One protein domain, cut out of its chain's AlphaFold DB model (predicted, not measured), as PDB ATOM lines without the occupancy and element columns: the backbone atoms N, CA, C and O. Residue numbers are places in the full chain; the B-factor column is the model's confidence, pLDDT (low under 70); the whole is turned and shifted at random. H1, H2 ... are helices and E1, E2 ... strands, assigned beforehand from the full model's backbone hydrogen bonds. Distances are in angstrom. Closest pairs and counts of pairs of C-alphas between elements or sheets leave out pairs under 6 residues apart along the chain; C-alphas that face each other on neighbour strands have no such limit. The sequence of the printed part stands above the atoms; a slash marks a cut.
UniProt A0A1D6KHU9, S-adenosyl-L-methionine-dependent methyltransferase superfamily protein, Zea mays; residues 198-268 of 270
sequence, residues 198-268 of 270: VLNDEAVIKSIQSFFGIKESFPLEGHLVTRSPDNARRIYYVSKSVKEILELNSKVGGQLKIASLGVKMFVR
ATOM      1  N   VAL A 198     109.051 148.991 141.599       92.25
ATOM      2  CA  VAL A 198     109.104 147.694 142.287       92.25
ATOM      3  C   VAL A 198     110.492 147.093 142.075       92.25
ATOM      4  O   VAL A 198     110.995 147.055 140.954       92.25
ATOM      5  N   LEU A 199     111.127 146.650 143.158       92.19
ATOM      6  CA  LEU A 199     112.399 145.943 143.108       92.19
ATOM      7  C   LEU A 199     112.119 144.466 142.813       92.19
ATOM      8  O   LEU A 199     111.686 143.746 143.706       92.19
ATOM      9  N   ASN A 200     112.382 144.049 141.573       89.31
ATOM     10  CA  ASN A 200     112.198 142.669 141.095       89.31
ATOM     11  C   ASN A 200     113.534 141.933 140.869       89.31
ATOM     12  O   ASN A 200     113.567 140.877 140.243       89.31
ATOM     13  N   ASP A 201     114.655 142.514 141.304       91.00
ATOM     14  CA  ASP A 201     115.968 141.882 141.169       91.00
ATOM     15  C   ASP A 201     116.112 140.757 142.205       91.00
ATOM     16  O   ASP A 201     116.440 140.987 143.374       91.00
ATOM     17  N   GLU A 202     115.862 139.528 141.759       91.81
ATOM     18  CA  GLU A 202     115.911 138.326 142.589       91.81
ATOM     19  C   GLU A 202     117.298 138.108 143.221       91.81
ATOM     20  O   GLU A 202     117.395 137.641 144.358       91.81
ATOM     21  N   ALA A 203     118.386 138.481 142.537       91.75
ATOM     22  CA  ALA A 203     119.738 138.337 143.073       91.75
ATOM     23  C   ALA A 203     119.960 139.286 144.259       91.75
ATOM     24  O   ALA A 203     120.510 138.882 145.292       91.75
ATOM     25  N   VAL A 204     119.477 140.527 144.156       90.81
ATOM     26  CA  VAL A 204     119.498 141.496 145.260       90.81
ATOM     27  C   VAL A 204     118.615 141.025 146.413       90.81
ATOM     28  O   VAL A 204     119.046 141.068 147.567       90.81
ATOM     29  N   ILE A 205     117.409 140.529 146.132       92.38
ATOM     30  CA  ILE A 205     116.472 140.054 147.163       92.38
ATOM     31  C   ILE A 205     117.057 138.857 147.919       92.38
ATOM     32  O   ILE A 205     117.090 138.870 149.153       92.38
ATOM     33  N   LYS A 206     117.612 137.866 147.213       93.38
ATOM     34  CA  LYS A 206     118.300 136.713 147.820       93.38
ATOM     35  C   LYS A 206     119.534 137.126 148.618       93.38
ATOM     36  O   LYS A 206     119.789 136.571 149.689       93.38
ATOM     37  N   SER A 207     120.285 138.121 148.139       92.31
ATOM     38  CA  SER A 207     121.419 138.690 148.874       92.31
ATOM     39  C   SER A 207     120.970 139.309 150.200       92.31
ATOM     40  O   SER A 207     121.559 139.018 151.242       92.31
ATOM     41  N   ILE A 208     119.882 140.085 150.194       92.19
ATOM     42  CA  ILE A 208     119.276 140.667 151.400       92.19
ATOM     43  C   ILE A 208     118.809 139.563 152.356       92.19
ATOM     44  O   ILE A 208     119.118 139.624 153.548       92.19
ATOM     45  N   GLN A 209     118.106 138.544 151.853       92.44
ATOM     46  CA  GLN A 209     117.640 137.415 152.665       92.44
ATOM     47  C   GLN A 209     118.800 136.702 153.355       92.44
ATOM     48  O   GLN A 209     118.776 136.524 154.573       92.44
ATOM     49  N   SER A 210     119.841 136.370 152.592       92.56
ATOM     50  CA  SER A 210     121.029 135.679 153.096       92.56
ATOM     51  C   SER A 210     121.797 136.526 154.111       92.56
ATOM     52  O   SER A 210     122.187 136.027 155.163       92.56
ATOM     53  N   PHE A 211     121.980 137.821 153.835       91.06
ATOM     54  CA  PHE A 211     122.727 138.734 154.701       91.06
ATOM     55  C   PHE A 211     122.053 138.943 156.063       91.06
ATOM     56  O   PHE A 211     122.724 138.933 157.093       91.06
ATOM     57  N   PHE A 212     120.730 139.127 156.083       90.50
ATOM     58  CA  PHE A 212     119.975 139.359 157.319       90.50
ATOM     59  C   PHE A 212     119.432 138.074 157.962       90.50
ATOM     60  O   PHE A 212     118.827 138.147 159.032       90.50
ATOM     61  N   GLY A 213     119.622 136.908 157.335       90.69
ATOM     62  CA  GLY A 213     119.046 135.643 157.795       90.69
ATOM     63  C   GLY A 213     117.513 135.651 157.786       90.69
ATOM     64  O   GLY A 213     116.880 135.078 158.675       90.69
ATOM     65  N   ILE A 214     116.906 136.349 156.824       91.94
ATOM     66  CA  ILE A 214     115.448 136.417 156.685       91.94
ATOM     67  C   ILE A 214     114.969 135.097 156.090       91.94
ATOM     68  O   ILE A 214     115.462 134.656 155.056       91.94
ATOM     69  N   LYS A 215     113.984 134.472 156.739       91.44
ATOM     70  CA  LYS A 215     113.361 133.245 156.233       91.44
ATOM     71  C   LYS A 215     112.611 133.523 154.931       91.44
ATOM     72  O   LYS A 215     111.892 134.515 154.849       91.44
ATOM     73  N   GLU A 216     112.669 132.586 153.990       89.94
ATOM     74  CA  GLU A 216     111.924 132.642 152.719       89.94
ATOM     75  C   GLU A 216     110.402 132.731 152.914       89.94
ATOM     76  O   GLU A 216     109.689 133.250 152.063       89.94
ATOM     77  N   SER A 217     109.895 132.301 154.076       90.50
ATOM     78  CA  SER A 217     108.489 132.466 154.456       90.50
ATOM     79  C   SER A 217     108.055 133.931 154.602       90.50
ATOM     80  O   SER A 217     106.860 134.206 154.677       90.50
ATOM     81  N   PHE A 218     108.998 134.868 154.745       91.75
ATOM     82  CA  PHE A 218     108.694 136.291 154.832       91.75
ATOM     83  C   PHE A 218     108.554 136.882 153.415       91.75
ATOM     84  O   PHE A 218     109.502 136.800 152.631       91.75
ATOM     85  N   PRO A 219     107.408 137.499 153.070       91.25
ATOM     86  CA  PRO A 219     107.084 137.861 151.692       91.25
ATOM     87  C   PRO A 219     107.817 139.133 151.237       91.25
ATOM     88  O   PRO A 219     107.233 140.208 151.193       91.25
ATOM     89  N   LEU A 220     109.106 139.030 150.900       92.31
ATOM     90  CA  LEU A 220     109.866 140.143 150.307       92.31
ATOM     91  C   LEU A 220     109.563 140.336 148.821       92.31
ATOM     92  O   LEU A 220     109.533 141.469 148.343       92.31
ATOM     93  N   GLU A 221     109.348 139.240 148.099       91.00
ATOM     94  CA  GLU A 221     109.252 139.257 146.642       91.00
ATOM     95  C   GLU A 221     108.050 140.082 146.159       91.00
ATOM     96  O   GLU A 221     106.911 139.890 146.596       91.00
ATOM     97  N   GLY A 222     108.306 141.055 145.285       91.50
ATOM     98  CA  GLY A 222     107.304 142.017 144.820       91.50
ATOM     99  C   GLY A 222     106.711 142.940 145.901       91.50
ATOM    100  O   GLY A 222     105.762 143.663 145.610       91.50
ATOM    101  N   HIS A 223     107.229 142.928 147.134       95.50
ATOM    102  CA  HIS A 223     106.837 143.835 148.225       95.50
ATOM    103  C   HIS A 223     107.888 144.909 148.515       95.50
ATOM    104  O   HIS A 223     107.698 145.749 149.398       95.50
ATOM    105  N   LEU A 224     109.003 144.891 147.793       95.56
ATOM    106  CA  LEU A 224     110.068 145.868 147.927       95.56
ATOM    107  C   LEU A 224     109.955 146.918 146.830       95.56
ATOM    108  O   LEU A 224     109.785 146.601 145.656       95.56
ATOM    109  N   VAL A 225     110.064 148.184 147.221       95.25
ATOM    110  CA  VAL A 225     110.019 149.321 146.303       95.25
ATOM    111  C   VAL A 225     111.194 150.261 146.535       95.25
ATOM    112  O   VAL A 225     111.713 150.404 147.649       95.25
ATOM    113  N   THR A 226     111.612 150.935 145.473       93.88
ATOM    114  CA  THR A 226     112.664 151.945 145.485       93.88
ATOM    115  C   THR A 226     112.304 153.113 144.571       93.88
ATOM    116  O   THR A 226     111.373 153.040 143.776       93.88
ATOM    117  N   ARG A 227     113.038 154.217 144.701       90.75
ATOM    118  CA  ARG A 227     112.972 155.358 143.773       90.75
ATOM    119  C   ARG A 227     114.282 155.567 143.021       90.75
ATOM    120  O   ARG A 227     114.396 156.487 142.226       90.75
ATOM    121  N   SER A 228     115.287 154.741 143.306       86.81
ATOM    122  CA  SER A 228     116.597 154.822 142.671       86.81
ATOM    123  C   SER A 228     116.712 153.675 141.665       86.81
ATOM    124  O   SER A 228     116.771 152.529 142.111       86.81
ATOM    125  N   PRO A 229     116.717 153.956 140.349       75.75
ATOM    126  CA  PRO A 229     116.736 152.917 139.322       75.75
ATOM    127  C   PRO A 229     118.054 152.130 139.305       75.75
ATOM    128  O   PRO A 229     118.026 150.909 139.228       75.75
ATOM    129  N   ASP A 230     119.195 152.809 139.459       75.81
ATOM    130  CA  ASP A 230     120.509 152.187 139.221       75.81
ATOM    131  C   ASP A 230     121.126 151.562 140.479       75.81
ATOM    132  O   ASP A 230     121.901 150.610 140.420       75.81
ATOM    133  N   ASN A 231     120.809 152.115 141.653       76.81
ATOM    134  CA  ASN A 231     121.308 151.607 142.927       76.81
ATOM    135  C   ASN A 231     120.363 152.003 144.061       76.81
ATOM    136  O   ASN A 231     120.381 153.139 144.546       76.81
ATOM    137  N   ALA A 232     119.536 151.054 144.496       82.69
ATOM    138  CA  ALA A 232     118.563 151.246 145.561       82.69
ATOM    139  C   ALA A 232     119.243 151.508 146.918       82.69
ATOM    140  O   ALA A 232     119.377 150.625 147.764       82.69
ATOM    141  N   ARG A 233     119.645 152.761 147.174       88.06
ATOM    142  CA  ARG A 233     120.192 153.185 148.474       88.06
ATOM    143  C   ARG A 233     119.194 152.932 149.599       88.06
ATOM    144  O   ARG A 233     119.592 152.618 150.719       88.06
ATOM    145  N   ARG A 234     117.904 153.129 149.319       91.88
ATOM    146  CA  ARG A 234     116.793 152.914 150.250       91.88
ATOM    147  C   ARG A 234     115.782 151.991 149.591       91.88
ATOM    148  O   ARG A 234     115.374 152.234 148.454       91.88
ATOM    149  N   ILE A 235     115.377 150.972 150.335       94.88
ATOM    150  CA  ILE A 235     114.342 150.029 149.935       94.88
ATOM    151  C   ILE A 235     113.239 150.094 150.984       94.88
ATOM    152  O   ILE A 235     113.493 150.022 152.194       94.88
ATOM    153  N   TYR A 236     112.016 150.256 150.506       96.38
ATOM    154  CA  TYR A 236     110.816 150.327 151.319       96.38
ATOM    155  C   TYR A 236     110.028 149.037 151.139       96.38
ATOM    156  O   TYR A 236     109.933 148.514 150.036       96.38
ATOM    157  N   TYR A 237     109.470 148.534 152.229       96.94
ATOM    158  CA  TYR A 237     108.566 147.400 152.225       96.94
ATOM    159  C   TYR A 237     107.119 147.891 152.200       96.94
ATOM    160  O   TYR A 237     106.757 148.799 152.957       96.94
ATOM    161  N   VAL A 238     106.287 147.286 151.357       97.00
ATOM    162  CA  VAL A 238     104.873 147.635 151.199       97.00
ATOM    163  C   VAL A 238     103.972 146.452 151.542       97.00
ATOM    164  O   VAL A 238     104.291 145.294 151.271       97.00
ATOM    165  N   SER A 239     102.815 146.735 152.138       95.62
ATOM    166  CA  SER A 239     101.802 145.706 152.381       95.62
ATOM    167  C   SER A 239     101.167 145.233 151.070       95.62
ATOM    168  O   SER A 239     101.254 145.909 150.043       95.62
ATOM    169  N   LYS A 240     100.484 144.083 151.112       94.69
ATOM    170  CA  LYS A 240      99.761 143.525 149.959       94.69
ATOM    171  C   LYS A 240      98.782 144.527 149.339       94.69
ATOM    172  O   LYS A 240      98.843 144.761 148.142       94.69
ATOM    173  N   SER A 241      97.957 145.185 150.150       95.56
ATOM    174  CA  SER A 241      96.991 146.172 149.651       95.56
ATOM    175  C   SER A 241      97.671 147.373 148.984       95.56
ATOM    176  O   SER A 241      97.202 147.864 147.965       95.56
ATOM    177  N   VAL A 242      98.808 147.834 149.520       95.44
ATOM    178  CA  VAL A 242      99.568 148.932 148.902       95.44
ATOM    179  C   VAL A 242     100.191 148.486 147.579       95.44
ATOM    180  O   VAL A 242     100.165 149.245 146.616       95.44
ATOM    181  N   LYS A 243     100.703 147.254 147.501       94.69
ATOM    182  CA  LYS A 243     101.198 146.655 146.255       94.69
ATOM    183  C   LYS A 243     100.107 146.612 145.180       94.69
ATOM    184  O   LYS A 243     100.336 147.080 144.071       94.69
ATOM    185  N   GLU A 244      98.911 146.136 145.521       94.94
ATOM    186  CA  GLU A 244      97.766 146.094 144.599       94.94
ATOM    187  C   GLU A 244      97.406 147.494 144.074       94.94
ATOM    188  O   GLU A 244      97.195 147.675 142.876       94.94
ATOM    189  N   ILE A 245      97.418 148.511 144.944       94.69
ATOM    190  CA  ILE A 245      97.198 149.910 144.546       94.69
ATOM    191  C   ILE A 245      98.283 150.391 143.570       94.69
ATOM    192  O   ILE A 245      97.962 151.076 142.600       94.69
ATOM    193  N   LEU A 246      99.555 150.042 143.787       93.62
ATOM    194  CA  LEU A 246     100.652 150.413 142.883       93.62
ATOM    195  C   LEU A 246     100.506 149.773 141.499       93.62
ATOM    196  O   LEU A 246     100.716 150.436 140.479       93.62
ATOM    197  N   GLU A 247     100.124 148.499 141.457       93.12
ATOM    198  CA  GLU A 247      99.873 147.774 140.211       93.12
ATOM    199  C   GLU A 247      98.694 148.382 139.448       93.12
ATOM    200  O   GLU A 247      98.798 148.642 138.249       93.12
ATOM    201  N   LEU A 248      97.586 148.667 140.140       94.06
ATOM    202  CA  LEU A 248      96.419 149.322 139.550       94.06
ATOM    203  C   LEU A 248      96.753 150.724 139.049       94.06
ATOM    204  O   LEU A 248      96.396 151.057 137.921       94.06
ATOM    205  N   ASN A 249      97.488 151.517 139.833       92.06
ATOM    206  CA  ASN A 249      97.930 152.844 139.419       92.06
ATOM    207  C   ASN A 249      98.743 152.771 138.124       92.06
ATOM    208  O   ASN A 249      98.526 153.562 137.213       92.06
ATOM    209  N   SER A 250      99.640 151.791 138.013       88.06
ATOM    210  CA  SER A 250     100.440 151.580 136.804       88.06
ATOM    211  C   SER A 250      99.564 151.219 135.598       88.06
ATOM    212  O   SER A 250      99.750 151.789 134.524       88.06
ATOM    213  N   LYS A 251      98.560 150.347 135.787       91.50
ATOM    214  CA  LYS A 251      97.608 149.929 134.740       91.50
ATOM    215  C   LYS A 251      96.756 151.082 134.206       91.50
ATOM    216  O   LYS A 251      96.544 151.162 133.004       91.50
ATOM    217  N   VAL A 252      96.303 151.994 135.067       91.44
ATOM    218  CA  VAL A 252      95.481 153.156 134.658       91.44
ATOM    219  C   VAL A 252      96.308 154.339 134.134       91.44
ATOM    220  O   VAL A 252      95.803 155.457 134.019       91.44
ATOM    221  N   GLY A 253      97.591 154.118 133.829       84.38
ATOM    222  CA  GLY A 253      98.471 155.145 133.280       84.38
ATOM    223  C   GLY A 253      99.093 156.068 134.330       84.38
ATOM    224  O   GLY A 253      99.439 157.203 134.011       84.38
ATOM    225  N   GLY A 254      99.281 155.609 135.566       83.81
ATOM    226  CA  GLY A 254     100.060 156.300 136.599       83.81
ATOM    227  C   GLY A 254      99.484 157.656 137.004       83.81
ATOM    228  O   GLY A 254     100.209 158.648 136.994       83.81
ATOM    229  N   GLN A 255      98.187 157.705 137.315       85.06
ATOM    230  CA  GLN A 255      97.481 158.944 137.666       85.06
ATOM    231  C   GLN A 255      97.776 159.411 139.099       85.06
ATOM    232  O   GLN A 255      97.808 160.610 139.372       85.06
ATOM    233  N   LEU A 256      98.027 158.475 140.018       88.50
ATOM    234  CA  LEU A 256      98.388 158.787 141.397       88.50
ATOM    235  C   LEU A 256      99.874 159.126 141.492       88.50
ATOM    236  O   LEU A 256     100.742 158.298 141.195       88.50
ATOM    237  N   LYS A 257     100.157 160.334 141.983       88.81
ATOM    238  CA  LYS A 257     101.496 160.778 142.380       88.81
ATOM    239  C   LYS A 257     101.708 160.434 143.849       88.81
ATOM    240  O   LYS A 257     100.980 160.908 144.716       88.81
ATOM    241  N   ILE A 258     102.703 159.599 144.130       91.31
ATOM    242  CA  ILE A 258     102.948 159.078 145.477       91.31
ATOM    243  C   ILE A 258     104.208 159.732 146.036       91.31
ATOM    244  O   ILE A 258     105.315 159.452 145.582       91.31
ATOM    245  N   ALA A 259     104.032 160.598 147.033       90.56
ATOM    246  CA  ALA A 259     105.145 161.268 147.704       90.56
ATOM    247  C   ALA A 259     105.904 160.327 148.656       90.56
ATOM    248  O   ALA A 259     107.130 160.374 148.749       90.56
ATOM    249  N   SER A 260     105.179 159.451 149.357       90.69
ATOM    250  CA  SER A 260     105.742 158.513 150.328       90.69
ATOM    251  C   SER A 260     104.896 157.256 150.427       90.69
ATOM    252  O   SER A 260     103.668 157.341 150.428       90.69
ATOM    253  N   LEU A 261     105.546 156.102 150.579       94.19
ATOM    254  CA  LEU A 261     104.868 154.844 150.844       94.19
ATOM    255  C   LEU A 261     105.751 153.853 151.598       94.19
ATOM    256  O   LEU A 261     106.981 153.922 151.543       94.19
ATOM    257  N   GLY A 262     105.087 152.884 152.223       95.38
ATOM    258  CA  GLY A 262     105.736 151.748 152.857       95.38
ATOM    259  C   GLY A 262     106.586 152.115 154.070       95.38
ATOM    260  O   GLY A 262     106.626 153.251 154.542       95.38
ATOM    261  N   VAL A 263     107.284 151.107 154.581       95.19
ATOM    262  CA  VAL A 263     108.225 151.242 155.690       95.19
ATOM    263  C   VAL A 263     109.629 151.106 155.136       95.19
ATOM    264  O   VAL A 263     109.951 150.123 154.475       95.19
ATOM    265  N   LYS A 264     110.488 152.085 155.413       95.12
ATOM    266  CA  LYS A 264     111.905 152.004 155.055       95.12
ATOM    267  C   LYS A 264     112.536 150.826 155.797       95.12
ATOM    268  O   LYS A 264     112.724 150.899 157.009       95.12
ATOM    269  N   MET A 265     112.865 149.769 155.066       95.25
ATOM    270  CA  MET A 265     113.255 148.491 155.653       95.25
ATOM    271  C   MET A 265     114.741 148.199 155.461       95.25
ATOM    272  O   MET A 265     115.395 147.744 156.395       95.25
ATOM    273  N   PHE A 266     115.305 148.542 154.300       94.06
ATOM    274  CA  PHE A 266     116.728 148.339 154.029       94.06
ATOM    275  C   PHE A 266     117.405 149.616 153.544       94.06
ATOM    276  O   PHE A 266     116.817 150.453 152.849       94.06
ATOM    277  N   VAL A 267     118.671 149.761 153.928       92.00
ATOM    278  CA  VAL A 267     119.546 150.843 153.483       92.00
ATOM    279  C   VAL A 267     120.898 150.261 153.142       92.00
ATOM    280  O   VAL A 267     121.526 149.623 153.987       92.00
ATOM    281  N   ARG A 268     121.373 150.537 151.931       86.50
ATOM    282  CA  ARG A 268     122.747 150.234 151.551       86.50
ATOM    283  C   ARG A 268     123.658 151.314 152.130       86.50
ATOM    284  O   ARG A 268     123.440 152.504 151.884       86.50
TER     285      ARG A 268
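AT A GLANCE: This is residues 198 to 268 of the 270 residues of the protein "S-adenosyl-L-methionine-dependent methyltransferase superfamily protein" of Zea mays (UniProt A0A1D6KHU9). A small antiparallel sheet, E1 - E2 - E3, stands between two helices, H1 and H2, which lie toward opposite ends of the longest axis, neither on the sheet. The 71 printed residues run H1, E1, E2, H2, E3, mixed in class, with under half of them in named elements. The whole is compact, with a radius of gyration of the C-alphas of 12.5 A and spans of 37 by 25 by 19 A.

IN THESE COORDINATES: H1, residues 202 to 212, 15.3 A long, begins at C-alpha (115.911, 138.326, 142.589). E1 is 224 to 226, E2 234 to 237, and H2 240 to 251, 16.7 A. E3, 263 to 267, 11.5 A, ends at (119.546, 150.843, 153.483).

HOW THE PARTS SIT: E1 and E2 form a hairpin, with N 225 and O 236 2.8 A apart. E2, the inner strand, is antiparallel to E3 at 142 degrees, with N 237 and O 263 2.8 A apart. H1 and H2 are apart. In both, every O i to N i+4 pair is within hydrogen-bond range.

THE WHOLE: The C-alphas of Gly 213 and Gln 255 are farthest apart, 37.6 A. The links H1 to E1 and H2 to E3 are long. The printed part has no cut, and no printed residue is under 70 in pLDDT.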